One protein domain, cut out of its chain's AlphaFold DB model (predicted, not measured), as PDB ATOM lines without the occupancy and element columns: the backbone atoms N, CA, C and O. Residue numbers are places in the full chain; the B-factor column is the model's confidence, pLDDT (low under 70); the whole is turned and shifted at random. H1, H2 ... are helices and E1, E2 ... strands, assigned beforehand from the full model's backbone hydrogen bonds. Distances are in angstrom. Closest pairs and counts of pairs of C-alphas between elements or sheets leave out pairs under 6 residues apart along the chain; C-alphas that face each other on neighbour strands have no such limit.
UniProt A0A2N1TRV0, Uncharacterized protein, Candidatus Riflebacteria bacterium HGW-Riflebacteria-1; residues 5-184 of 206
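This is residues 5 to 184 of the 206 residues of an uncharacterized protein of Candidatus Riflebacteria bacterium HGW-Riflebacteria-1 (UniProt A0A2N1TRV0). Three very long strands, E4, E5 and E6, run side by side along the length of a twisted sheet, with E1 along one edge of E4 and the hairpin of E7 and E8 beside part of E6. Beside the beginning of E4 the short strands E2 and E3 extend the sheet, which curls round H1, while H2 covers E2; H3 and H4 lie near opposite ends. The printed part has 180 residues, with four named helices and eight named strands in the order E1 H1 E2 H2 E3 H3 E4 E5 E6 E7 E8 H4, and its class is mixed, helices and strands. The branched sheet has parallel and antiparallel pairs; the whole is loose, with a radius of gyration of the C-alphas of 19.9 A, a rod spanning 65 by 30 by 27 A.

Start at E1, residues 5 to 13, an edge strand antiparallel to E4, residues 86 to 103; N 10 and O 98 are within hydrogen-bond range at 2.9 A. Next comes H1, residues 23 to 30, whose closest C-alpha pair with E6, residues 132 to 147, is Glu 23 and Thr 138, 5.9 A apart. E2, residues 38 to 42, is parallel to E4 on one side (N 40 and O 87, 2.8 A) and to E3, residues 69 to 72, on the other side (N 70 and O 39, 2.9 A). H2, residues 46 to 58, is over E2 at a height over the sheet of 9.6 A and only just along the strands, at 29 degrees to E2 on the local plane. E2, H2 and E3 make a strand-helix-strand unit, two parallel neighbour strands with a helix between, and its crossover is right-handed. H3, residues 74 to 77, only grazes the sheet. E4 bends by 55 degrees at residue 93, with E2 beside residues 86 to 90 and E1 beside 95 to 102 on one side. From E4 follow a meander, each strand the antiparallel neighbour of the one before, through E5, residues 110 to 125 (N 97 and O 116, 2.7 A), E6 (N 117 and O 140, 2.8 A), E7, residues 155 to 163 (N 143 and O 159, 2.8 A), and E8, residues 166 to 172 (N 160 and O 168, 2.9 A). H4, residues 174 to 182, only grazes the sheet; its closest C-alpha pair with E7 is Val 177 and Ile 156, 6.7 A. In H1, H2 and H4 every O i to N i+4 pair is within hydrogen-bond range; H3 is too short for one.

Find C-alpha 5 at (9.391, -51.845, 14.924), from which E1 runs 24.1 A. E4 starts at C-alpha 86, (10.270, -32.745, -26.426), and runs 47.9 A; E5 measures 46.8 A, E6 48.0 A, E7 21.3 A and H2 18.7 A. H4 ends at C-alpha 182, (-10.698, -66.706, 15.322).

The C-alphas farthest apart, those of Asn 79 and Asn 183, are 66.5 A apart. The printed part has no cut and no long link. Its mean pLDDT is 81.2; 28 residues are under 70, among them 31 to 35 and 55 to 68.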
ATOM      1  N   GLU A   5       7.996 -52.128  14.644       84.06
ATOM      2  CA  GLU A   5       9.391 -51.845  14.924       84.06
ATOM      3  C   GLU A   5      10.231 -52.277  13.723       84.06
ATOM      4  O   GLU A   5      10.017 -53.343  13.136       84.06
ATOM      5  N   THR A   6      11.194 -51.450  13.337       87.69
ATOM      6  CA  THR A   6      12.144 -51.812  12.291       87.69
ATOM      7  C   THR A   6      13.171 -52.794  12.843       87.69
ATOM      8  O   THR A   6      13.985 -52.438  13.686       87.69
ATOM      9  N   ALA A   7      13.163 -54.022  12.331       87.69
ATOM     10  CA  ALA A   7      14.125 -55.052  12.706       87.69
ATOM     11  C   ALA A   7      15.402 -55.006  11.856       87.69
ATOM     12  O   ALA A   7      16.477 -55.349  12.338       87.69
ATOM     13  N   MET A   8      15.288 -54.609  10.587       90.06
ATOM     14  CA  MET A   8      16.407 -54.567   9.645       90.06
ATOM     15  C   MET A   8      16.137 -53.533   8.555       90.06
ATOM     16  O   MET A   8      15.021 -53.463   8.045       90.06
ATOM     17  N   ILE A   9      17.169 -52.779   8.172       91.25
ATOM     18  CA  ILE A   9      17.207 -51.974   6.946       91.25
ATOM     19  C   ILE A   9      18.532 -52.265   6.253       91.25
ATOM     20  O   ILE A   9      19.586 -52.196   6.886       91.25
ATOM     21  N   VAL A  10      18.481 -52.554   4.957       92.88
ATOM     22  CA  VAL A  10      19.668 -52.622   4.102       92.88
ATOM     23  C   VAL A  10      19.426 -51.802   2.846       92.88
ATOM     24  O   VAL A  10      18.402 -51.969   2.187       92.88
ATOM     25  N   ASP A  11      20.386 -50.936   2.530       92.75
ATOM     26  CA  ASP A  11      20.369 -50.056   1.367       92.75
ATOM     27  C   ASP A  11      21.449 -50.480   0.363       92.75
ATOM     28  O   ASP A  11      22.602 -50.713   0.728       92.75
ATOM     29  N   PHE A  12      21.082 -50.528  -0.915       91.56
ATOM     30  CA  PHE A  12      21.972 -50.810  -2.036       91.56
ATOM     31  C   PHE A  12      21.876 -49.673  -3.058       91.56
ATOM     32  O   PHE A  12      20.766 -49.335  -3.480       91.56
ATOM     33  N   PRO A  13      22.996 -49.070  -3.490       90.25
ATOM     34  CA  PRO A  13      22.961 -48.105  -4.580       90.25
ATOM     35  C   PRO A  13      22.564 -48.802  -5.887       90.25
ATOM     36  O   PRO A  13      22.976 -49.932  -6.150       90.25
ATOM     37  N   LEU A  14      21.785 -48.114  -6.719       85.50
ATOM     38  CA  LEU A  14      21.416 -48.573  -8.053       85.50
ATOM     39  C   LEU A  14      21.891 -47.563  -9.099       85.50
ATOM     40  O   LEU A  14      21.766 -46.354  -8.917       85.50
ATOM     41  N   ALA A  15      22.383 -48.062 -10.233       78.12
ATOM     42  CA  ALA A  15      22.756 -47.217 -11.371       78.12
ATOM     43  C   ALA A  15      21.537 -46.564 -12.060       78.12
ATOM     44  O   ALA A  15      21.688 -45.611 -12.818       78.12
ATOM     45  N   GLY A  16      20.331 -47.070 -11.791       77.12
ATOM     46  CA  GLY A  16      19.056 -46.560 -12.284       77.12
ATOM     47  C   GLY A  16      17.894 -47.442 -11.812       77.12
ATOM     48  O   GLY A  16      18.116 -48.375 -11.033       77.12
ATOM     49  N   PRO A  17      16.656 -47.168 -12.250       76.94
ATOM     50  CA  PRO A  17      15.502 -47.986 -11.889       76.94
ATOM     51  C   PRO A  17      15.624 -49.428 -12.416       76.94
ATOM     52  O   PRO A  17      15.807 -49.642 -13.611       76.94
ATOM     53  N   LEU A  18      15.473 -50.421 -11.531       78.19
ATOM     54  CA  LEU A  18      15.306 -51.843 -11.876       78.19
ATOM     55  C   LEU A  18      13.914 -52.129 -12.437       78.19
ATOM     56  O   LEU A  18      13.734 -53.019 -13.260       78.19
ATOM     57  N   LEU A  19      12.917 -51.395 -11.958       75.31
ATOM     58  CA  LEU A  19      11.573 -51.378 -12.511       75.31
ATOM     59  C   LEU A  19      11.070 -49.934 -12.590       75.31
ATOM     60  O   LEU A  19      11.518 -49.097 -11.797       75.31
ATOM     61  N   PRO A  20      10.134 -49.645 -13.510       68.06
ATOM     62  CA  PRO A  20       9.412 -48.381 -13.534       68.06
ATOM     63  C   PRO A  20       8.775 -48.151 -12.165       68.06
ATOM     64  O   PRO A  20       7.980 -48.963 -11.693       68.06
ATOM     65  N   ALA A  21       9.165 -47.069 -11.514       73.75
ATOM     66  CA  ALA A  21       8.572 -46.598 -10.285       73.75
ATOM     67  C   ALA A  21       7.465 -45.585 -10.608       73.75
ATOM     68  O   ALA A  21       6.694 -45.756 -11.557       73.75
ATOM     69  N   SER A  22       7.316 -44.544  -9.793       78.69
ATOM     70  CA  SER A  22       6.292 -43.522 -10.004       78.69
ATOM     71  C   SER A  22       6.593 -42.553 -11.153       78.69
ATOM     72  O   SER A  22       5.753 -41.693 -11.405       78.69
ATOM     73  N   GLU A  23       7.711 -42.692 -11.886       79.81
ATOM     74  CA  GLU A  23       8.085 -41.821 -13.018       79.81
ATOM     75  C   GLU A  23       6.948 -41.715 -14.023       79.81
ATOM     76  O   GLU A  23       6.574 -40.621 -14.426       79.81
ATOM     77  N   ILE A  24       6.368 -42.858 -14.397       75.50
ATOM     78  CA  ILE A  24       5.295 -42.921 -15.392       75.50
ATOM     79  C   ILE A  24       4.080 -42.131 -14.928       75.50
ATOM     80  O   ILE A  24       3.530 -41.357 -15.703       75.50
ATOM     81  N   ASN A  25       3.676 -42.309 -13.669       75.62
ATOM     82  CA  ASN A  25       2.522 -41.605 -13.118       75.62
ATOM     83  C   ASN A  25       2.791 -40.100 -13.080       75.62
ATOM     84  O   ASN A  25       1.977 -39.339 -13.579       75.62
ATOM     85  N   ILE A  26       3.981 -39.685 -12.630       79.12
ATOM     86  CA  ILE A  26       4.400 -38.276 -12.618       79.12
ATOM     87  C   ILE A  26       4.360 -37.675 -14.029       79.12
ATOM     88  O   ILE A  26       3.849 -36.575 -14.221       79.12
ATOM     89  N   ILE A  27       4.891 -38.396 -15.019       77.44
ATOM     90  CA  ILE A  27       4.874 -37.962 -16.417       77.44
ATOM     91  C   ILE A  27       3.425 -37.814 -16.894       77.44
ATOM     92  O   ILE A  27       3.094 -36.801 -17.492       77.44
ATOM     93  N   ASN A  28       2.539 -38.768 -16.607       74.12
ATOM     94  CA  ASN A  28       1.140 -38.688 -17.042       74.12
ATOM     95  C   ASN A  28       0.353 -37.577 -16.339       74.12
ATOM     96  O   ASN A  28      -0.448 -36.912 -16.984       74.12
ATOM     97  N   ASP A  29       0.576 -37.374 -15.042       74.75
ATOM     98  CA  ASP A  29      -0.123 -36.354 -14.257       74.75
ATOM     99  C   ASP A  29       0.283 -34.941 -14.696       74.75
ATOM    100  O   ASP A  29      -0.506 -34.000 -14.609       74.75
ATOM    101  N   ARG A  30       1.525 -34.778 -15.171       72.06
ATOM    102  CA  ARG A  30       2.045 -33.489 -15.641       72.06
ATOM    103  C   ARG A  30       1.833 -33.233 -17.120       72.06
ATOM    104  O   ARG A  30       1.698 -32.074 -17.506       72.06
ATOM    105  N   LEU A  31       1.823 -34.271 -17.946       67.25
ATOM    106  CA  LEU A  31       1.620 -34.123 -19.377       67.25
ATOM    107  C   LEU A  31       0.133 -34.198 -19.717       67.25
ATOM    108  O   LEU A  31      -0.469 -35.267 -19.664       67.25
ATOM    109  N   VAL A  32      -0.434 -33.105 -20.231       58.19
ATOM    110  CA  VAL A  32      -1.584 -33.250 -21.128       58.19
ATOM    111  C   VAL A  32      -1.045 -33.935 -22.393       58.19
ATOM    112  O   VAL A  32      -0.117 -33.407 -23.007       58.19
ATOM    113  N   PRO A  33      -1.579 -35.092 -22.831       54.34
ATOM    114  CA  PRO A  33      -1.033 -35.851 -23.965       54.34
ATOM    115  C   PRO A  33      -0.901 -35.078 -25.295       54.34
ATOM    116  O   PRO A  33      -0.287 -35.582 -26.229       54.34
ATOM    117  N   ALA A  34      -1.482 -33.879 -25.403       58.56
ATOM    118  CA  ALA A  34      -1.400 -32.997 -26.568       58.56
ATOM    119  C   ALA A  34      -0.116 -32.129 -26.629       58.56
ATOM    120  O   ALA A  34       0.233 -31.617 -27.703       58.56
ATOM    121  N   ASP A  35       0.592 -31.979 -25.504       68.31
ATOM    122  CA  ASP A  35       1.687 -31.009 -25.353       68.31
ATOM    123  C   ASP A  35       3.078 -31.604 -25.604       68.31
ATOM    124  O   ASP A  35       4.032 -30.868 -25.853       68.31
ATOM    125  N   VAL A  36       3.201 -32.935 -25.620       74.38
ATOM    126  CA  VAL A  36       4.473 -33.638 -25.827       74.38
ATOM    127  C   VAL A  36       4.332 -34.689 -26.916       74.38
ATOM    128  O   VAL A  36       3.454 -35.543 -26.862       74.38
ATOM    129  N   ASN A  37       5.245 -34.657 -27.885       77.31
ATOM    130  CA  ASN A  37       5.286 -35.598 -29.006       77.31
ATOM    131  C   ASN A  37       6.391 -36.647 -28.850       77.31
ATOM    132  O   ASN A  37       6.371 -37.679 -29.520       77.31
ATOM    133  N   THR A  38       7.402 -36.381 -28.024       79.75
ATOM    134  CA  THR A  38       8.580 -37.243 -27.895       79.75
ATOM    135  C   THR A  38       9.099 -37.215 -26.469       79.75
ATOM    136  O   THR A  38       9.235 -36.145 -25.878       79.75
ATOM    137  N   LEU A  39       9.397 -38.399 -25.934       81.94
ATOM    138  CA  LEU A  39      10.027 -38.569 -24.632       81.94
ATOM    139  C   LEU A  39      11.466 -39.043 -24.841       81.94
ATOM    140  O   LEU A  39      11.699 -40.130 -25.373       81.94
ATOM    141  N   LEU A  40      12.424 -38.232 -24.403       84.81
ATOM    142  CA  LEU A  40      13.843 -38.566 -24.365       84.81
ATOM    143  C   LEU A  40      14.227 -38.979 -22.949       84.81
ATOM    144  O   LEU A  40      14.240 -38.165 -22.025       84.81
ATOM    145  N   TRP A  41      14.556 -40.256 -22.791       82.88
ATOM    146  CA  TRP A  41      15.034 -40.817 -21.538       82.88
ATOM    147  C   TRP A  41      16.559 -40.731 -21.490       82.88
ATOM    148  O   TRP A  41      17.269 -41.452 -22.196       82.88
ATOM    149  N   THR A  42      17.048 -39.824 -20.653       81.31
ATOM    150  CA  THR A  42      18.461 -39.479 -20.511       81.31
ATOM    151  C   THR A  42      19.077 -40.196 -19.320       81.31
ATOM    152  O   THR A  42      18.897 -39.802 -18.171       81.31
ATOM    153  N   THR A  43      19.782 -41.293 -19.582       75.25
ATOM    154  CA  THR A  43      20.482 -42.056 -18.543       75.25
ATOM    155  C   THR A  43      21.837 -42.533 -19.052       75.25
ATOM    156  O   THR A  43      22.027 -42.741 -20.249       75.25
ATOM    157  N   GLU A  44      22.781 -42.693 -18.131       67.94
ATOM    158  CA  GLU A  44      24.126 -43.200 -18.420       67.94
ATOM    159  C   GLU A  44      24.159 -44.738 -18.507       67.94
ATOM    160  O   GLU A  44      25.098 -45.300 -19.066       67.94
ATOM    161  N   SER A  45      23.130 -45.437 -18.001       70.44
ATOM    162  CA  SER A  45      23.051 -46.906 -18.016       70.44
ATOM    163  C   SER A  45      21.889 -47.415 -18.870       70.44
ATOM    164  O   SER A  45      20.718 -47.181 -18.568       70.44
ATOM    165  N   PHE A  46      22.215 -48.170 -19.922       69.25
ATOM    166  CA  PHE A  46      21.224 -48.802 -20.796       69.25
ATOM    167  C   PHE A  46      20.374 -49.854 -20.062       69.25
ATOM    168  O   PHE A  46      19.190 -49.990 -20.365       69.25
ATOM    169  N   ASP A  47      20.937 -50.549 -19.069       69.88
ATOM    170  CA  ASP A  47      20.249 -51.625 -18.341       69.88
ATOM    171  C   ASP A  47      18.993 -51.115 -17.622       69.88
ATOM    172  O   ASP A  47      17.932 -51.739 -17.675       69.88
ATOM    173  N   ALA A  48      19.076 -49.923 -17.025       63.59
ATOM    174  CA  ALA A  48      17.942 -49.278 -16.367       63.59
ATOM    175  C   ALA A  48      16.791 -48.991 -17.349       63.59
ATOM    176  O   ALA A  48      15.611 -49.171 -17.029       63.59
ATOM    177  N   LEU A  49      17.120 -48.594 -18.582       67.06
ATOM    178  CA  LEU A  49      16.124 -48.408 -19.631       67.06
ATOM    179  C   LEU A  49      15.569 -49.749 -20.121       67.06
ATOM    180  O   LEU A  49      14.358 -49.862 -20.308       67.06
ATOM    181  N   PHE A  50      16.426 -50.751 -20.328       71.00
ATOM    182  CA  PHE A  50      16.018 -52.073 -20.796       71.00
ATOM    183  C   PHE A  50      14.957 -52.677 -19.875       71.00
ATOM    184  O   PHE A  50      13.895 -53.085 -20.349       71.00
ATOM    185  N   HIS A  51      15.190 -52.662 -18.562       68.12
ATOM    186  CA  HIS A  51      14.203 -53.154 -17.609       68.12
ATOM    187  C   HIS A  51      12.910 -52.332 -17.654       68.12
ATOM    188  O   HIS A  51      11.819 -52.897 -17.721       68.12
ATOM    189  N   THR A  52      13.021 -51.003 -17.711       64.69
ATOM    190  CA  THR A  52      11.859 -50.107 -17.804       64.69
ATOM    191  C   THR A  52      10.999 -50.407 -19.043       64.69
ATOM    192  O   THR A  52       9.772 -50.496 -18.953       64.69
ATOM    193  N   MET A  53      11.637 -50.641 -20.192       68.81
ATOM    194  CA  MET A  53      10.982 -50.987 -21.458       68.81
ATOM    195  C   MET A  53      10.390 -52.400 -21.457       68.81
ATOM    196  O   MET A  53       9.293 -52.604 -21.977       68.81
ATOM    197  N   LEU A  54      11.076 -53.373 -20.852       71.31
ATOM    198  CA  LEU A  54      10.567 -54.736 -20.707       71.31
ATOM    199  C   LEU A  54       9.272 -54.748 -19.883       71.31
ATOM    200  O   LEU A  54       8.271 -55.325 -20.304       71.31
ATOM    201  N   PHE A  55       9.254 -54.052 -18.742       63.56
ATOM    202  CA  PHE A  55       8.067 -53.973 -17.887       63.56
ATOM    203  C   PHE A  55       6.899 -53.226 -18.543       63.56
ATOM    204  O   PHE A  55       5.746 -53.599 -18.317       63.56
ATOM    205  N   ARG A  56       7.166 -52.249 -19.423       62.44
ATOM    206  CA  ARG A  56       6.130 -51.622 -20.264       62.44
ATOM    207  C   ARG A  56       5.382 -52.651 -21.112       62.44
ATOM    208  O   ARG A  56       4.168 -52.553 -21.255       62.44
ATOM    209  N   HIS A  57       6.091 -53.614 -21.698       63.53
ATOM    210  CA  HIS A  57       5.473 -54.657 -22.527       63.53
ATOM    211  C   HIS A  57       4.707 -55.699 -21.710       63.53
ATOM    212  O   HIS A  57       3.758 -56.281 -22.227       63.53
ATOM    213  N   LEU A  58       5.093 -55.920 -20.451       62.25
ATOM    214  CA  LEU A  58       4.438 -56.882 -19.563       62.25
ATOM    215  C   LEU A  58       3.176 -56.323 -18.888       62.25
ATOM    216  O   LEU A  58       2.284 -57.095 -18.547       62.25
ATOM    217  N   LEU A  59       3.070 -54.999 -18.716       58.66
ATOM    218  CA  LEU A  59       1.907 -54.334 -18.106       58.66
ATOM    219  C   LEU A  59       1.261 -53.260 -19.017       58.66
ATOM    220  O   LEU A  59       0.944 -52.170 -18.541       58.66
ATOM    221  N   PRO A  60       1.029 -53.529 -20.317       51.94
ATOM    222  CA  PRO A  60       0.773 -52.501 -21.329       51.94
ATOM    223  C   PRO A  60      -0.557 -51.755 -21.145       51.94
ATOM    224  O   PRO A  60      -0.629 -50.561 -21.421       51.94
ATOM    225  N   GLU A  61      -1.602 -52.414 -20.634       49.00
ATOM    226  CA  GLU A  61      -2.935 -51.808 -20.460       49.00
ATOM    227  C   GLU A  61      -3.003 -50.771 -19.330       49.00
ATOM    228  O   GLU A  61      -3.978 -50.033 -19.217       49.00
ATOM    229  N   ARG A  62      -1.960 -50.685 -18.497       53.41
ATOM    230  CA  ARG A  62      -1.894 -49.753 -17.360       53.41
ATOM    231  C   ARG A  62      -0.991 -48.548 -17.623       53.41
ATOM    232  O   ARG A  62      -0.763 -47.760 -16.710       53.41
ATOM    233  N   TRP A  63      -0.471 -48.415 -18.848       53.22
ATOM    234  CA  TRP A  63       0.506 -47.397 -19.239       53.22
ATOM    235  C   TRP A  63      -0.108 -46.394 -20.232       53.22
ATOM    236  O   TRP A  63      -0.301 -46.723 -21.402       53.22
ATOM    237  N   PRO A  64      -0.398 -45.155 -19.802       48.69
ATOM    238  CA  PRO A  64      -1.091 -44.158 -20.624       48.69
ATOM    239  C   PRO A  64      -0.283 -43.578 -21.797       48.69
ATOM    240  O   PRO A  64      -0.871 -43.107 -22.772       48.69
ATOM    241  N   THR A  65       1.055 -43.589 -21.757       55.00
ATOM    242  CA  THR A  65       1.863 -42.919 -22.791       55.00
ATOM    243  C   THR A  65       2.143 -43.822 -23.995       55.00
ATOM    244  O   THR A  65       3.069 -44.635 -24.026       55.00
ATOM    245  N   LYS A  66       1.378 -43.597 -25.072       62.06
ATOM    246  CA  LYS A  66       1.677 -44.092 -26.435       62.06
ATOM    247  C   LYS A  66       2.876 -43.388 -27.091       62.06
ATOM    248  O   LYS A  66       3.171 -43.648 -28.253       62.06
ATOM    249  N   LEU A  67       3.551 -42.493 -26.367       65.88
ATOM    250  CA  LEU A  67       4.663 -41.707 -26.889       65.88
ATOM    251  C   LEU A  67       5.840 -42.611 -27.302       65.88
ATOM    252  O   LEU A  67       6.069 -43.658 -26.677       65.88
ATOM    253  N   PRO A  68       6.600 -42.220 -28.339       68.88
ATOM    254  CA  PRO A  68       7.879 -42.835 -28.642       68.88
ATOM    255  C   PRO A  68       8.881 -42.469 -27.543       68.88
ATOM    256  O   PRO A  68       9.040 -41.300 -27.187       68.88
ATOM    257  N   TRP A  69       9.525 -43.493 -26.993       74.56
ATOM    258  CA  TRP A  69      10.558 -43.366 -25.972       74.56
ATOM    259  C   TRP A  69      11.913 -43.533 -26.647       74.56
ATOM    260  O   TRP A  69      12.186 -44.587 -27.223       74.56
ATOM    261  N   ILE A  70      12.748 -42.503 -26.585       76.88
ATOM    262  CA  ILE A  70      14.071 -42.493 -27.204       76.88
ATOM    263  C   ILE A  70      15.118 -42.453 -26.095       76.88
ATOM    264  O   ILE A  70      15.081 -41.591 -25.222       76.88
ATOM    265  N   PHE A  71      16.055 -43.395 -26.134       77.00
ATOM    266  CA  PHE A  71      17.230 -43.371 -25.274       77.00
ATOM    267  C   PHE A  71      18.212 -42.309 -25.752       77.00
ATOM    268  O   PHE A  71      18.542 -42.279 -26.940       77.00
ATOM    269  N   ALA A  72      18.730 -41.507 -24.829       76.62
ATOM    270  CA  ALA A  72      19.873 -40.658 -25.116       76.62
ATOM    271  C   ALA A  72      20.872 -40.661 -23.952       76.62
ATOM    272  O   ALA A  72      20.592 -40.139 -22.880       76.62
ATOM    273  N   ASN A  73      22.065 -41.213 -24.165       78.94
ATOM    274  CA  ASN A  73      23.213 -40.922 -23.303       78.94
ATOM    275  C   ASN A  73      23.751 -39.502 -23.581       78.94
ATOM    276  O   ASN A  73      23.359 -38.859 -24.559       78.94
ATOM    277  N   SER A  74      24.686 -39.026 -22.763       75.00
ATOM    278  CA  SER A  74      25.287 -37.689 -22.891       75.00
ATOM    279  C   SER A  74      25.809 -37.355 -24.302       75.00
ATOM    280  O   SER A  74      25.581 -36.249 -24.793       75.00
ATOM    281  N   SER A  75      26.447 -38.301 -24.997       76.19
ATOM    282  CA  SER A  75      26.993 -38.086 -26.348       76.19
ATOM    283  C   SER A  75      25.924 -38.074 -27.448       76.19
ATOM    284  O   SER A  75      26.004 -37.282 -28.387       76.19
ATOM    285  N   SER A  76      24.901 -38.918 -27.337       79.19
ATOM    286  CA  SER A  76      23.769 -38.939 -28.273       79.19
ATOM    287  C   SER A  76      22.831 -37.749 -28.076       79.19
ATOM    288  O   SER A  76      22.341 -37.214 -29.066       79.19
ATOM    289  N   LEU A  77      22.647 -37.272 -26.839       80.25
ATOM    290  CA  LEU A  77      21.780 -36.135 -26.522       80.25
ATOM    291  C   LEU A  77      22.214 -34.860 -27.255       80.25
ATOM    292  O   LEU A  77      21.364 -34.120 -27.738       80.25
ATOM    293  N   ALA A  78      23.526 -34.647 -27.412       79.81
ATOM    294  CA  ALA A  78      24.080 -33.516 -28.159       79.81
ATOM    295  C   ALA A  78      23.665 -33.494 -29.644       79.81
ATOM    296  O   ALA A  78      23.666 -32.436 -30.270       79.81
ATOM    297  N   ASN A  79      23.302 -34.651 -30.202       81.06
ATOM    298  CA  ASN A  79      22.927 -34.811 -31.605       81.06
ATOM    299  C   ASN A  79      21.407 -34.919 -31.814       81.06
ATOM    300  O   ASN A  79      20.950 -34.975 -32.956       81.06
ATOM    301  N   VAL A  80      20.610 -34.962 -30.740       83.94
ATOM    302  CA  VAL A  80      19.148 -35.039 -30.837       83.94
ATOM    303  C   VAL A  80      18.563 -33.637 -30.971       83.94
ATOM    304  O   VAL A  80      18.859 -32.733 -30.193       83.94
ATOM    305  N   ARG A  81      17.679 -33.450 -31.957       83.56
ATOM    306  CA  ARG A  81      16.926 -32.205 -32.110       83.56
ATOM    307  C   ARG A  81      15.865 -32.112 -31.013       83.56
ATOM    308  O   ARG A  81      14.918 -32.890 -31.015       83.56
ATOM    309  N   ILE A  82      16.020 -31.144 -30.117       85.38
ATOM    310  CA  ILE A  82      15.067 -30.856 -29.042       85.38
ATOM    311  C   ILE A  82      14.130 -29.740 -29.510       85.38
ATOM    312  O   ILE A  82      14.582 -28.649 -29.855       85.38
ATOM    313  N   ASP A  83      12.830 -30.020 -29.548       86.56
ATOM    314  CA  ASP A  83      11.786 -29.048 -29.883       86.56
ATOM    315  C   ASP A  83      10.917 -28.689 -28.664       86.56
ATOM    316  O   ASP A  83      11.091 -29.221 -27.566       86.56
ATOM    317  N   ALA A  84       9.968 -27.770 -28.850       85.56
ATOM    318  CA  ALA A  84       9.069 -27.311 -27.789       85.56
ATOM    319  C   ALA A  84       8.147 -28.407 -27.221       85.56
ATOM    320  O   ALA A  84       7.538 -28.201 -26.175       85.56
ATOM    321  N   LYS A  85       8.040 -29.557 -27.898       85.31
ATOM    322  CA  LYS A  85       7.211 -30.710 -27.524       85.31
ATOM    323  C   LYS A  85       8.051 -31.921 -27.111       85.31
ATOM    324  O   LYS A  85       7.539 -33.044 -27.058       85.31
ATOM    325  N   THR A  86       9.337 -31.710 -26.850       87.44
ATOM    326  CA  THR A  86      10.270 -32.745 -26.426       87.44
ATOM    327  C   THR A  86      10.374 -32.738 -24.907       87.44
ATOM    328  O   THR A  86      10.832 -31.761 -24.313       87.44
ATOM    329  N   LEU A  87       9.979 -33.847 -24.283       86.25
ATOM    330  CA  LEU A  87      10.152 -34.068 -22.855       86.25
ATOM    331  C   LEU A  87      11.485 -34.764 -22.593       86.25
ATOM    332  O   LEU A  87      11.701 -35.885 -23.052       86.25
ATOM    333  N   LEU A  88      12.346 -34.131 -21.805       88.06
ATOM    334  CA  LEU A  88      13.537 -34.753 -21.242       88.06
ATOM    335  C   LEU A  88      13.194 -35.365 -19.884       88.06
ATOM    336  O   LEU A  88      12.657 -34.681 -19.012       88.06
ATOM    337  N   VAL A  89      13.549 -36.633 -19.698       86.44
ATOM    338  CA  VAL A  89      13.439 -37.352 -18.424       86.44
ATOM    339  C   VAL A  89      14.825 -37.839 -18.034       86.44
ATOM    340  O   VAL A  89      15.473 -38.532 -18.814       86.44
ATOM    341  N   SER A  90      15.301 -37.482 -16.845       87.12
ATOM    342  CA  SER A  90      16.614 -37.889 -16.339       87.12
ATOM    343  C   SER A  90      16.477 -38.519 -14.954       87.12
ATOM    344  O   SER A  90      16.289 -37.784 -13.981       87.12
ATOM    345  N   PRO A  91      16.501 -39.860 -14.841       84.00
ATOM    346  CA  PRO A  91      16.539 -40.536 -13.550       84.00
ATOM    347  C   PRO A  91      17.933 -40.443 -12.915       84.00
ATOM    348  O   PRO A  91      18.940 -40.710 -13.573       84.00
ATOM    349  N   ASP A  92      17.997 -40.133 -11.622       85.75
ATOM    350  CA  ASP A  92      19.235 -40.068 -10.850       85.75
ATOM    351  C   ASP A  92      19.087 -40.592  -9.410       85.75
ATOM    352  O   ASP A  92      17.994 -40.729  -8.863       85.75
ATOM    353  N   ALA A  93      20.227 -40.922  -8.794       86.81
ATOM    354  CA  ALA A  93      20.343 -41.280  -7.376       86.81
ATOM    355  C   ALA A  93      19.400 -42.407  -6.894       86.81
ATOM    356  O   ALA A  93      18.827 -42.319  -5.802       86.81
ATOM    357  N   TYR A  94      19.248 -43.473  -7.691       87.81
ATOM    358  CA  TYR A  94      18.423 -44.618  -7.306       87.81
ATOM    359  C   TYR A  94      19.099 -45.472  -6.237       87.81
ATOM    360  O   TYR A  94      20.317 -45.663  -6.218       87.81
ATOM    361  N   ARG A  95      18.275 -46.040  -5.365       91.12
ATOM    362  CA  ARG A  95      18.672 -47.040  -4.380       91.12
ATOM    363  C   ARG A  95      17.575 -48.078  -4.201       91.12
ATOM    364  O   ARG A  95      16.389 -47.772  -4.334       91.12
ATOM    365  N   LEU A  96      17.986 -49.292  -3.870       92.12
ATOM    366  CA  LEU A  96      17.123 -50.367  -3.413       92.12
ATOM    367  C   LEU A  96      17.248 -50.463  -1.897       92.12
ATOM    368  O   LEU A  96      18.348 -50.609  -1.375       92.12
ATOM    369  N   ARG A  97      16.126 -50.419  -1.194       92.31
ATOM    370  CA  ARG A  97      16.027 -50.590   0.248       92.31
ATOM    371  C   ARG A  97      15.226 -51.844   0.553       92.31
ATOM    372  O   ARG A  97      14.107 -52.001   0.069       92.31
ATOM    373  N   VAL A  98      15.771 -52.706   1.398       92.69
ATOM    374  CA  VAL A  98      15.067 -53.856   1.967       92.69
ATOM    375  C   VAL A  98      14.858 -53.591   3.451       92.69
ATOM    376  O   VAL A  98      15.824 -53.402   4.187       92.69
ATOM    377  N   ILE A  99      13.600 -53.547   3.885       90.94
ATOM    378  CA  ILE A  99      13.207 -53.272   5.269       90.94
ATOM    379  C   ILE A  99      12.408 -54.450   5.806       90.94
ATOM    380  O   ILE A  99      11.462 -54.897   5.164       90.94
ATOM    381  N   LEU A 100      12.742 -54.909   7.008       89.69
ATOM    382  CA  LEU A 100      11.916 -55.838   7.766       89.69
ATOM    383  C   LEU A 100      11.326 -55.107   8.969       89.69
ATOM    384  O   LEU A 100      12.066 -54.613   9.821       89.69
ATOM    385  N   PHE A 101      10.002 -55.081   9.057       88.62
ATOM    386  CA  PHE A 101       9.274 -54.629  10.235       88.62
ATOM    387  C   PHE A 101       8.713 -55.823  11.002       88.62
ATOM    388  O   PHE A 101       8.321 -56.834  10.412       88.62
ATOM    389  N   ARG A 102       8.648 -55.699  12.325       88.56
ATOM    390  CA  ARG A 102       8.041 -56.684  13.224       88.56
ATOM    391  C   ARG A 102       7.066 -55.971  14.142       88.56
ATOM    392  O   ARG A 102       7.363 -54.892  14.640       88.56
ATOM    393  N   ASP A 103       5.895 -56.552  14.347       84.88
ATOM    394  CA  ASP A 103       4.856 -55.930  15.161       84.88
ATOM    395  C   ASP A 103       5.007 -56.326  16.632       84.88
ATOM    396  O   ASP A 103       4.785 -57.489  16.996       84.88
ATOM    397  N   ARG A 104       5.334 -55.356  17.487       81.81
ATOM    398  CA  ARG A 104       5.519 -55.572  18.927       81.81
ATOM    399  C   ARG A 104       4.248 -56.082  19.605       81.81
ATOM    400  O   ARG A 104       4.326 -56.945  20.477       81.81
ATOM    401  N   LEU A 105       3.075 -55.616  19.171       79.31
ATOM    402  CA  LEU A 105       1.789 -55.994  19.773       79.31
ATOM    403  C   LEU A 105       1.403 -57.447  19.482       79.31
ATOM    404  O   LEU A 105       0.684 -58.063  20.263       79.31
ATOM    405  N   SER A 106       1.941 -58.019  18.408       78.81
ATOM    406  CA  SER A 106       1.796 -59.440  18.085       78.81
ATOM    407  C   SER A 106       2.825 -60.341  18.781       78.81
ATOM    408  O   SER A 106       2.964 -61.498  18.396       78.81
ATOM    409  N   ALA A 107       3.602 -59.827  19.745       85.06
ATOM    410  CA  ALA A 107       4.813 -60.482  20.251       85.06
ATOM    411  C   ALA A 107       5.802 -60.838  19.119       85.06
ATOM    412  O   ALA A 107       6.421 -61.901  19.119       85.06
ATOM    413  N   TYR A 108       5.941 -59.931  18.143       87.19
ATOM    414  CA  TYR A 108       6.833 -60.044  16.984       87.19
ATOM    415  C   TYR A 108       6.519 -61.183  16.003       87.19
ATOM    416  O   TYR A 108       7.398 -61.594  15.231       87.19
ATOM    417  N   ARG A 109       5.281 -61.680  16.030       88.81
ATOM    418  CA  ARG A 109       4.788 -62.744  15.152       88.81
ATOM    419  C   ARG A 109       4.372 -62.205  13.792       88.81
ATOM    420  O   ARG A 109       4.723 -62.787  12.776       88.81
ATOM    421  N   CYS A 110       3.694 -61.066  13.736       88.06
ATOM    422  CA  CYS A 110       3.416 -60.394  12.474       88.06
ATOM    423  C   CYS A 110       4.682 -59.685  11.985       88.06
ATOM    424  O   CYS A 110       5.306 -58.911  12.718       88.06
ATOM    425  N   GLN A 111       5.054 -59.949  10.736       89.50
ATOM    426  CA  GLN A 111       6.228 -59.376  10.090       89.50
ATOM    427  C   GLN A 111       5.842 -58.789   8.740       89.50
ATOM    428  O   GLN A 111       4.960 -59.305   8.055       89.50
ATOM    429  N   GLN A 112       6.523 -57.721   8.350       90.06
ATOM    430  CA  GLN A 112       6.334 -57.076   7.061       90.06
ATOM    431  C   GLN A 112       7.693 -56.878   6.399       90.06
ATOM    432  O   GLN A 112       8.536 -56.138   6.901       90.06
ATOM    433  N   LEU A 113       7.897 -57.534   5.261       91.12
ATOM    434  CA  LEU A 113       9.042 -57.302   4.395       91.12
ATOM    435  C   LEU A 113       8.668 -56.251   3.356       91.12
ATOM    436  O   LEU A 113       7.673 -56.397   2.648       91.12
ATOM    437  N   VAL A 114       9.486 -55.216   3.236       91.31
ATOM    438  CA  VAL A 114       9.327 -54.157   2.246       91.31
ATOM    439  C   VAL A 114      10.575 -54.101   1.388       91.31
ATOM    440  O   VAL A 114      11.664 -53.832   1.885       91.31
ATOM    441  N   ILE A 115      10.407 -54.315   0.091       92.06
ATOM    442  CA  ILE A 115      11.441 -54.085  -0.912       92.06
ATOM    443  C   ILE A 115      11.039 -52.823  -1.655       92.06
ATOM    444  O   ILE A 115      10.001 -52.792  -2.308       92.06
ATOM    445  N   MET A 116      11.831 -51.771  -1.531       91.56
ATOM    446  CA  MET A 116      11.518 -50.450  -2.050       91.56
ATOM    447  C   MET A 116      12.652 -49.956  -2.929       91.56
ATOM    448  O   MET A 116      13.804 -49.956  -2.525       91.56
ATOM    449  N   GLN A 117      12.318 -49.486  -4.116       90.19
ATOM    450  CA  GLN A 117      13.213 -48.707  -4.945       90.19
ATOM    451  C   GLN A 117      12.821 -47.240  -4.819       90.19
ATOM    452  O   GLN A 117      11.653 -46.893  -4.991       90.19
ATOM    453  N   GLU A 118      13.789 -46.376  -4.552       89.62
ATOM    454  CA  GLU A 118      13.575 -44.933  -4.532       89.62
ATOM    455  C   GLU A 118      14.673 -44.217  -5.303       89.62
ATOM    456  O   GLU A 118      15.826 -44.647  -5.293       89.62
ATOM    457  N   GLY A 119      14.313 -43.123  -5.959       88.88
ATOM    458  CA  GLY A 119      15.233 -42.322  -6.746       88.88
ATOM    459  C   GLY A 119      14.755 -40.888  -6.883       88.88
ATOM    460  O   GLY A 119      13.834 -40.423  -6.197       88.88
ATOM    461  N   GLN A 120      15.435 -40.165  -7.752       89.25
ATOM    462  CA  GLN A 120      15.046 -38.845  -8.201       89.25
ATOM    463  C   GLN A 120      14.861 -38.890  -9.717       89.25
ATOM    464  O   GLN A 120      15.456 -39.701 -10.424       89.25
ATOM    465  N   MET A 121      13.976 -38.038 -10.212       87.31
ATOM    466  CA  MET A 121      13.772 -37.834 -11.634       87.31
ATOM    467  C   MET A 121      13.697 -36.345 -11.899       87.31
ATOM    468  O   MET A 121      12.892 -35.637 -11.290       87.31
ATOM    469  N   ARG A 122      14.502 -35.873 -12.843       89.44
ATOM    470  CA  ARG A 122      14.374 -34.533 -13.405       89.44
ATOM    471  C   ARG A 122      13.577 -34.598 -14.694       89.44
ATOM    472  O   ARG A 122      13.813 -35.463 -15.536       89.44
ATOM    473  N   LEU A 123      12.645 -33.672 -14.830       88.56
ATOM    474  CA  LEU A 123      11.784 -33.516 -15.988       88.56
ATOM    475  C   LEU A 123      12.020 -32.126 -16.569       88.56
ATOM    476  O   LEU A 123      12.014 -31.150 -15.820       88.56
ATOM    477  N   ALA A 124      12.227 -32.019 -17.880       89.31
ATOM    478  CA  ALA A 124      12.390 -30.722 -18.528       89.31
ATOM    479  C   ALA A 124      11.751 -30.647 -19.918       89.31
ATOM    480  O   ALA A 124      11.829 -31.590 -20.704       89.31
ATOM    481  N   ILE A 125      11.178 -29.486 -20.235       88.38
ATOM    482  CA  ILE A 125      10.745 -29.083 -21.579       88.38
ATOM    483  C   ILE A 125      11.509 -27.791 -21.906       88.38
ATOM    484  O   ILE A 125      10.997 -26.688 -21.694       88.38
ATOM    485  N   PRO A 126      12.777 -27.893 -22.343       84.88
ATOM    486  CA  PRO A 126      13.686 -26.745 -22.391       84.88
ATOM    487  C   PRO A 126      13.323 -25.731 -23.482       84.88
ATOM    488  O   PRO A 126      13.560 -24.541 -23.308       84.88
ATOM    489  N   ALA A 127      12.736 -26.185 -24.592       87.12
ATOM    490  CA  ALA A 127      12.274 -25.326 -25.683       87.12
ATOM    491  C   ALA A 127      10.775 -24.974 -25.574       87.12
ATOM    492  O   ALA A 127      10.206 -24.413 -26.511       87.12
ATOM    493  N   GLY A 128      10.124 -25.326 -24.458       83.88
ATOM    494  CA  GLY A 128       8.734 -24.968 -24.179       83.88
ATOM    495  C   GLY A 128       8.561 -23.460 -23.981       83.88
ATOM    496  O   GLY A 128       9.522 -22.722 -23.765       83.88
ATOM    497  N   THR A 129       7.323 -22.972 -24.056       84.31
ATOM    498  CA  THR A 129       6.997 -21.569 -23.756       84.31
ATOM    499  C   THR A 129       5.826 -21.524 -22.767       84.31
ATOM    500  O   THR A 129       4.682 -21.664 -23.198       84.31
ATOM    501  N   PRO A 130       6.080 -21.340 -21.455       84.88
ATOM    502  CA  PRO A 130       7.393 -21.159 -20.822       84.88
ATOM    503  C   PRO A 130       8.226 -22.457 -20.772       84.88
ATOM    504  O   PRO A 130       7.656 -23.549 -20.830       84.88
ATOM    505  N   PRO A 131       9.566 -22.366 -20.656       85.38
ATOM    506  CA  PRO A 131      10.399 -23.536 -20.412       85.38
ATOM    507  C   PRO A 131      10.074 -24.135 -19.041       85.38
ATOM    508  O   PRO A 131       9.830 -23.407 -18.075       85.38
ATOM    509  N   LEU A 132      10.096 -25.464 -18.955       86.94
ATOM    510  CA  LEU A 132       9.795 -26.208 -17.733       86.94
ATOM    511  C   LEU A 132      11.021 -27.001 -17.287       86.94
ATOM    512  O   LEU A 132      11.656 -27.663 -18.107       86.94
ATOM    513  N   ALA A 133      11.324 -26.966 -15.992       90.12
ATOM    514  CA  ALA A 133      12.279 -27.856 -15.349       90.12
ATOM    515  C   ALA A 133      11.797 -28.154 -13.925       90.12
ATOM    516  O   ALA A 133      11.619 -27.240 -13.121       90.12
ATOM    517  N   GLU A 134      11.573 -29.424 -13.617       90.12
ATOM    518  CA  GLU A 134      11.039 -29.881 -12.338       90.12
ATOM    519  C   GLU A 134      11.801 -31.119 -11.863       90.12
ATOM    520  O   GLU A 134      12.362 -31.877 -12.657       90.12
ATOM    521  N   GLN A 135      11.823 -31.329 -10.550       90.56
ATOM    522  CA  GLN A 135      12.436 -32.500  -9.939       90.56
ATOM    523  C   GLN A 135      11.413 -33.220  -9.071       90.56
ATOM    524  O   GLN A 135      10.676 -32.600  -8.307       90.56
ATOM    525  N   TYR A 136      11.417 -34.542  -9.173       88.06
ATOM    526  CA  TYR A 136      10.489 -35.426  -8.500       88.06
ATOM    527  C   TYR A 136      11.218 -36.523  -7.746       88.06
ATOM    528  O   TYR A 136      12.271 -36.999  -8.166       88.06
ATOM    529  N   THR A 137      10.610 -36.960  -6.647       88.44
ATOM    530  CA  THR A 137      11.004 -38.204  -5.986       88.44
ATOM    531  C   THR A 137      10.222 -39.346  -6.600       88.44
ATOM    532  O   THR A 137       8.998 -39.275  -6.718       88.44
ATOM    533  N   THR A 138      10.930 -40.403  -6.968       85.38
ATOM    534  CA  THR A 138      10.332 -41.585  -7.573       85.38
ATOM    535  C   THR A 138      10.392 -42.747  -6.604       85.38
ATOM    536  O   THR A 138      11.369 -42.908  -5.869       85.38
ATOM    537  N   ARG A 139       9.323 -43.544  -6.553       86.75
ATOM    538  CA  ARG A 139       9.245 -44.680  -5.635       86.75
ATOM    539  C   ARG A 139       8.444 -45.833  -6.213       86.75
ATOM    540  O   ARG A 139       7.363 -45.622  -6.755       86.75
ATOM    541  N   ALA A 140       8.977 -47.036  -6.050       87.25
ATOM    542  CA  ALA A 140       8.261 -48.296  -6.167       87.25
ATOM    543  C   ALA A 140       8.492 -49.108  -4.902       87.25
ATOM    544  O   ALA A 140       9.569 -49.044  -4.312       87.25
ATOM    545  N   TRP A 141       7.514 -49.895  -4.488       90.19
ATOM    546  CA  TRP A 141       7.691 -50.824  -3.389       90.19
ATOM    547  C   TRP A 141       6.825 -52.067  -3.548       90.19
ATOM    548  O   TRP A 141       5.730 -52.030  -4.103       90.19
ATOM    549  N   LEU A 142       7.332 -53.165  -3.008       90.50
ATOM    550  CA  LEU A 142       6.632 -54.406  -2.734       90.50
ATOM    551  C   LEU A 142       6.611 -54.576  -1.216       90.50
ATOM    552  O   LEU A 142       7.654 -54.534  -0.571       90.50
ATOM    553  N   SER A 143       5.427 -54.765  -0.658       91.19
ATOM    554  CA  SER A 143       5.195 -55.044   0.750       91.19
ATOM    555  C   SER A 143       4.587 -56.426   0.882       91.19
ATOM    556  O   SER A 143       3.586 -56.726   0.234       91.19
ATOM    557  N   VAL A 144       5.153 -57.242   1.756       92.31
ATOM    558  CA  VAL A 144       4.742 -58.624   1.964       92.31
ATOM    559  C   VAL A 144       4.572 -58.870   3.457       92.31
ATOM    560  O   VAL A 144       5.498 -58.632   4.229       92.31
ATOM    561  N   PHE A 145       3.387 -59.315   3.865       91.19
ATOM    562  CA  PHE A 145       3.040 -59.570   5.259       91.19
ATOM    563  C   PHE A 145       3.042 -61.061   5.553       91.19
ATOM    564  O   PHE A 145       2.417 -61.838   4.835       91.19
ATOM    565  N   PHE A 146       3.681 -61.446   6.651       91.81
ATOM    566  CA  PHE A 146       3.773 -62.831   7.094       91.81
ATOM    567  C   PHE A 146       3.406 -62.962   8.568       91.81
ATOM    568  O   PHE A 146       3.556 -62.017   9.350       91.81
ATOM    569  N   PHE A 147       2.982 -64.163   8.947       90.56
ATOM    570  CA  PHE A 147       2.780 -64.558  10.334       90.56
ATOM    571  C   PHE A 147       3.841 -65.578  10.778       90.56
ATOM    572  O   PHE A 147       4.090 -66.567  10.098       90.56
ATOM    573  N   ASP A 148       4.469 -65.346  11.924       87.56
ATOM    574  CA  ASP A 148       5.581 -66.093  12.527       87.56
ATOM    575  C   ASP A 148       6.890 -66.104  11.722       87.56
ATOM    576  O   ASP A 148       7.915 -65.612  12.200       87.56
ATOM    577  N   THR A 149       6.886 -66.656  10.509       81.81
ATOM    578  CA  THR A 149       8.085 -66.800   9.667       81.81
ATOM    579  C   THR A 149       7.823 -66.324   8.238       81.81
ATOM    580  O   THR A 149       6.693 -66.446   7.767       81.81
ATOM    581  N   PRO A 150       8.830 -65.788   7.523       75.50
ATOM    582  CA  PRO A 150       8.687 -65.355   6.133       75.50
ATOM    583  C   PRO A 150       8.712 -66.559   5.177       75.50
ATOM    584  O   PRO A 150       9.684 -66.787   4.460       75.50
ATOM    585  N   ALA A 151       7.647 -67.361   5.201       77.50
ATOM    586  CA  ALA A 151       7.460 -68.531   4.350       77.50
ATOM    587  C   ALA A 151       6.182 -68.390   3.498       77.50
ATOM    588  O   ALA A 151       5.243 -67.705   3.908       77.50
ATOM    589  N   PRO A 152       6.096 -69.038   2.321       76.62
ATOM    590  CA  PRO A 152       4.914 -68.932   1.461       76.62
ATOM    591  C   PRO A 152       3.607 -69.355   2.146       76.62
ATOM    592  O   PRO A 152       2.578 -68.725   1.934       76.62
ATOM    593  N   GLN A 153       3.635 -70.382   3.003       83.00
ATOM    594  CA  GLN A 153       2.442 -70.879   3.703       83.00
ATOM    595  C   GLN A 153       1.922 -69.946   4.809       83.00
ATOM    596  O   GLN A 153       0.786 -70.086   5.250       83.00
ATOM    597  N   THR A 154       2.746 -69.009   5.269       87.19
ATOM    598  CA  THR A 154       2.408 -68.028   6.309       87.19
ATOM    599  C   THR A 154       2.225 -66.623   5.740       87.19
ATOM    600  O   THR A 154       2.106 -65.653   6.492       87.19
ATOM    601  N   LEU A 155       2.211 -66.507   4.410       91.19
ATOM    602  CA  LEU A 155       1.953 -65.272   3.697       91.19
ATOM    603  C   LEU A 155       0.500 -64.840   3.921       91.19
ATOM    604  O   LEU A 155      -0.439 -65.528   3.525       91.19
ATOM    605  N   ILE A 156       0.328 -63.674   4.536       91.12
ATOM    606  CA  ILE A 156      -0.976 -63.046   4.745       91.12
ATOM    607  C   ILE A 156      -1.367 -62.262   3.498       91.12
ATOM    608  O   ILE A 156      -2.450 -62.465   2.958       91.12
ATOM    609  N   SER A 157      -0.502 -61.359   3.043       91.69
ATOM    610  CA  SER A 157      -0.803 -60.506   1.899       91.69
ATOM    611  C   SER A 157       0.452 -60.002   1.204       91.69
ATOM    612  O   SER A 157       1.530 -59.919   1.795       91.69
ATOM    613  N   ALA A 158       0.297 -59.655  -0.070       90.88
ATOM    614  CA  ALA A 158       1.311 -58.972  -0.852       90.88
ATOM    615  C   ALA A 158       0.682 -57.784  -1.579       90.88
ATOM    616  O   ALA A 158      -0.343 -57.908  -2.253       90.88
ATOM    617  N   THR A 159       1.321 -56.629  -1.468       88.88
ATOM    618  CA  THR A 159       0.887 -55.379  -2.087       88.88
ATOM    619  C   THR A 159       2.072 -54.769  -2.806       88.88
ATOM    620  O   THR A 159       3.160 -54.702  -2.239       88.88
ATOM    621  N   PHE A 160       1.883 -54.291  -4.029       87.12
ATOM    622  CA  PHE A 160       2.915 -53.545  -4.740       87.12
ATOM    623  C   PHE A 160       2.392 -52.202  -5.221       87.12
ATOM    624  O   PHE A 160       1.201 -52.019  -5.457       87.12
ATOM    625  N   SER A 161       3.294 -51.241  -5.342       83.44
ATOM    626  CA  SER A 161       2.987 -49.878  -5.748       83.44
ATOM    627  C   SER A 161       4.174 -49.289  -6.511       83.44
ATOM    628  O   SER A 161       5.316 -49.626  -6.191       83.44
ATOM    629  N   PRO A 162       3.950 -48.380  -7.469       76.44
ATOM    630  CA  PRO A 162       2.645 -47.918  -7.923       76.44
ATOM    631  C   PRO A 162       2.106 -48.731  -9.103       76.44
ATOM    632  O   PRO A 162       2.839 -49.154  -9.992       76.44
ATOM    633  N   VAL A 163       0.785 -48.876  -9.142       74.44
ATOM    634  CA  VAL A 163       0.003 -49.375 -10.276       74.44
ATOM    635  C   VAL A 163      -1.020 -48.311 -10.617       74.44
ATOM    636  O   VAL A 163      -1.947 -48.087  -9.844       74.44
ATOM    637  N   SER A 164      -0.840 -47.629 -11.750       71.00
ATOM    638  CA  SER A 164      -1.702 -46.497 -12.133       71.00
ATOM    639  C   SER A 164      -1.830 -45.455 -11.007       71.00
ATOM    640  O   SER A 164      -2.925 -45.010 -10.690       71.00
ATOM    641  N   GLY A 165      -0.717 -45.129 -10.341       72.69
ATOM    642  CA  GLY A 165      -0.679 -44.184  -9.216       72.69
ATOM    643  C   GLY A 165      -1.106 -44.743  -7.853       72.69
ATOM    644  O   GLY A 165      -0.960 -44.046  -6.852       72.69
ATOM    645  N   HIS A 166      -1.573 -45.994  -7.770       78.06
ATOM    646  CA  HIS A 166      -2.135 -46.559  -6.539       78.06
ATOM    647  C   HIS A 166      -1.444 -47.857  -6.089       78.06
ATOM    648  O   HIS A 166      -0.884 -48.582  -6.915       78.06
ATOM    649  N   PRO A 167      -1.483 -48.195  -4.787       82.38
ATOM    650  CA  PRO A 167      -1.136 -49.532  -4.320       82.38
ATOM    651  C   PRO A 167      -2.111 -50.577  -4.873       82.38
ATOM    652  O   PRO A 167      -3.323 -50.376  -4.855       82.38
ATOM    653  N   TYR A 168      -1.584 -51.713  -5.316       83.12
ATOM    654  CA  TYR A 168      -2.356 -52.854  -5.787       83.12
ATOM    655  C   TYR A 168      -2.112 -54.059  -4.880       83.12
ATOM    656  O   TYR A 168      -0.972 -54.490  -4.686       83.12
ATOM    657  N   GLU A 169      -3.189 -54.604  -4.320       86.50
ATOM    658  CA  GLU A 169      -3.157 -55.854  -3.565       86.50
ATOM    659  C   GLU A 169      -3.080 -57.029  -4.543       86.50
ATOM    660  O   GLU A 169      -4.030 -57.333  -5.260       86.50
ATOM    661  N   ALA A 170      -1.911 -57.663  -4.605       87.12
ATOM    662  CA  ALA A 170      -1.653 -58.787  -5.497       87.12
ATOM    663  C   ALA A 170      -2.140 -60.114  -4.920       87.12
ATOM    664  O   ALA A 170      -2.420 -61.051  -5.664       87.12
ATOM    665  N   TYR A 171      -2.170 -60.205  -3.593       91.19
ATOM    666  CA  TYR A 171      -2.485 -61.427  -2.879       91.19
ATOM    667  C   TYR A 171      -3.015 -61.111  -1.484       91.19
ATOM    668  O   TYR A 171      -2.450 -60.264  -0.788       91.19
ATOM    669  N   LEU A 172      -4.039 -61.852  -1.067       91.81
ATOM    670  CA  LEU A 172      -4.573 -61.858   0.288       91.81
ATOM    671  C   LEU A 172      -5.087 -63.264   0.624       91.81
ATOM    672  O   LEU A 172      -5.923 -63.820  -0.089       91.81
ATOM    673  N   ASN A 173      -4.586 -63.842   1.714       92.00
ATOM    674  CA  ASN A 173      -5.003 -65.147   2.215       92.00
ATOM    675  C   ASN A 173      -6.128 -64.994   3.246       92.00
ATOM    676  O   ASN A 173      -5.878 -64.901   4.449       92.00
ATOM    677  N   PHE A 174      -7.373 -64.957   2.770       90.75
ATOM    678  CA  PHE A 174      -8.545 -64.789   3.633       90.75
ATOM    679  C   PHE A 174      -8.691 -65.908   4.670       90.75
ATOM    680  O   PHE A 174      -8.968 -65.616   5.829       90.75
ATOM    681  N   GLU A 175      -8.446 -67.164   4.288       92.44
ATOM    682  CA  GLU A 175      -8.571 -68.319   5.187       92.44
ATOM    683  C   GLU A 175      -7.584 -68.230   6.357       92.44
ATOM    684  O   GLU A 175      -7.959 -68.406   7.520       92.44
ATOM    685  N   LEU A 176      -6.326 -67.881   6.070       90.56
ATOM    686  CA  LEU A 176      -5.326 -67.660   7.108       90.56
ATOM    687  C   LEU A 176      -5.722 -66.485   8.007       90.56
ATOM    688  O   LEU A 176      -5.661 -66.609   9.226       90.56
ATOM    689  N   VAL A 177      -6.158 -65.361   7.434       89.50
ATOM    690  CA  VAL A 177      -6.589 -64.187   8.211       89.50
ATOM    691  C   VAL A 177      -7.748 -64.533   9.144       89.50
ATOM    692  O   VAL A 177      -7.699 -64.189  10.325       89.50
ATOM    693  N   GLU A 178      -8.770 -65.230   8.652       90.38
ATOM    694  CA  GLU A 178      -9.908 -65.667   9.464       90.38
ATOM    695  C   GLU A 178      -9.480 -66.631  10.567       90.38
ATOM    696  O   GLU A 178      -9.863 -66.447  11.722       90.38
ATOM    697  N   SER A 179      -8.629 -67.608  10.251       91.56
ATOM    698  CA  SER A 179      -8.075 -68.532  11.242       91.56
ATOM    699  C   SER A 179      -7.304 -67.790  12.338       91.56
ATOM    700  O   SER A 179      -7.528 -68.020  13.529       91.56
ATOM    701  N   LEU A 180      -6.437 -66.846  11.972       88.94
ATOM    702  CA  LEU A 180      -5.663 -66.058  12.931       88.94
ATOM    703  C   LEU A 180      -6.560 -65.153  13.792       88.94
ATOM    704  O   LEU A 180      -6.294 -65.001  14.986       88.94
ATOM    705  N   LEU A 181      -7.621 -64.575  13.220       88.06
ATOM    706  CA  LEU A 181      -8.608 -63.777  13.955       88.06
ATOM    707  C   LEU A 181      -9.404 -64.635  14.944       88.06
ATOM    708  O   LEU A 181      -9.531 -64.265  16.110       88.06
ATOM    709  N   ASN A 182      -9.902 -65.791  14.501       91.06
ATOM    710  CA  ASN A 182     -10.698 -66.706  15.322       91.06
ATOM    711  C   ASN A 182      -9.890 -67.275  16.495       91.06
ATOM    712  O   ASN A 182     -10.430 -67.477  17.580       91.06
ATOM    713  N   ASN A 183      -8.586 -67.479  16.299       88.50
ATOM    714  CA  ASN A 183      -7.663 -67.920  17.345       88.50
ATOM    715  C   ASN A 183      -7.116 -66.768  18.212       88.50
ATOM    716  O   ASN A 183      -6.265 -67.001  19.069       88.50
ATOM    717  N   GLY A 184      -7.555 -65.522  17.990       84.75
ATOM    718  CA  GLY A 184      -7.104 -64.351  18.752       84.75
ATOM    719  C   GLY A 184      -5.621 -64.011  18.566       84.75
ATOM    720  O   GLY A 184      -5.035 -63.330  19.405       84.75
TER     721      GLY A 184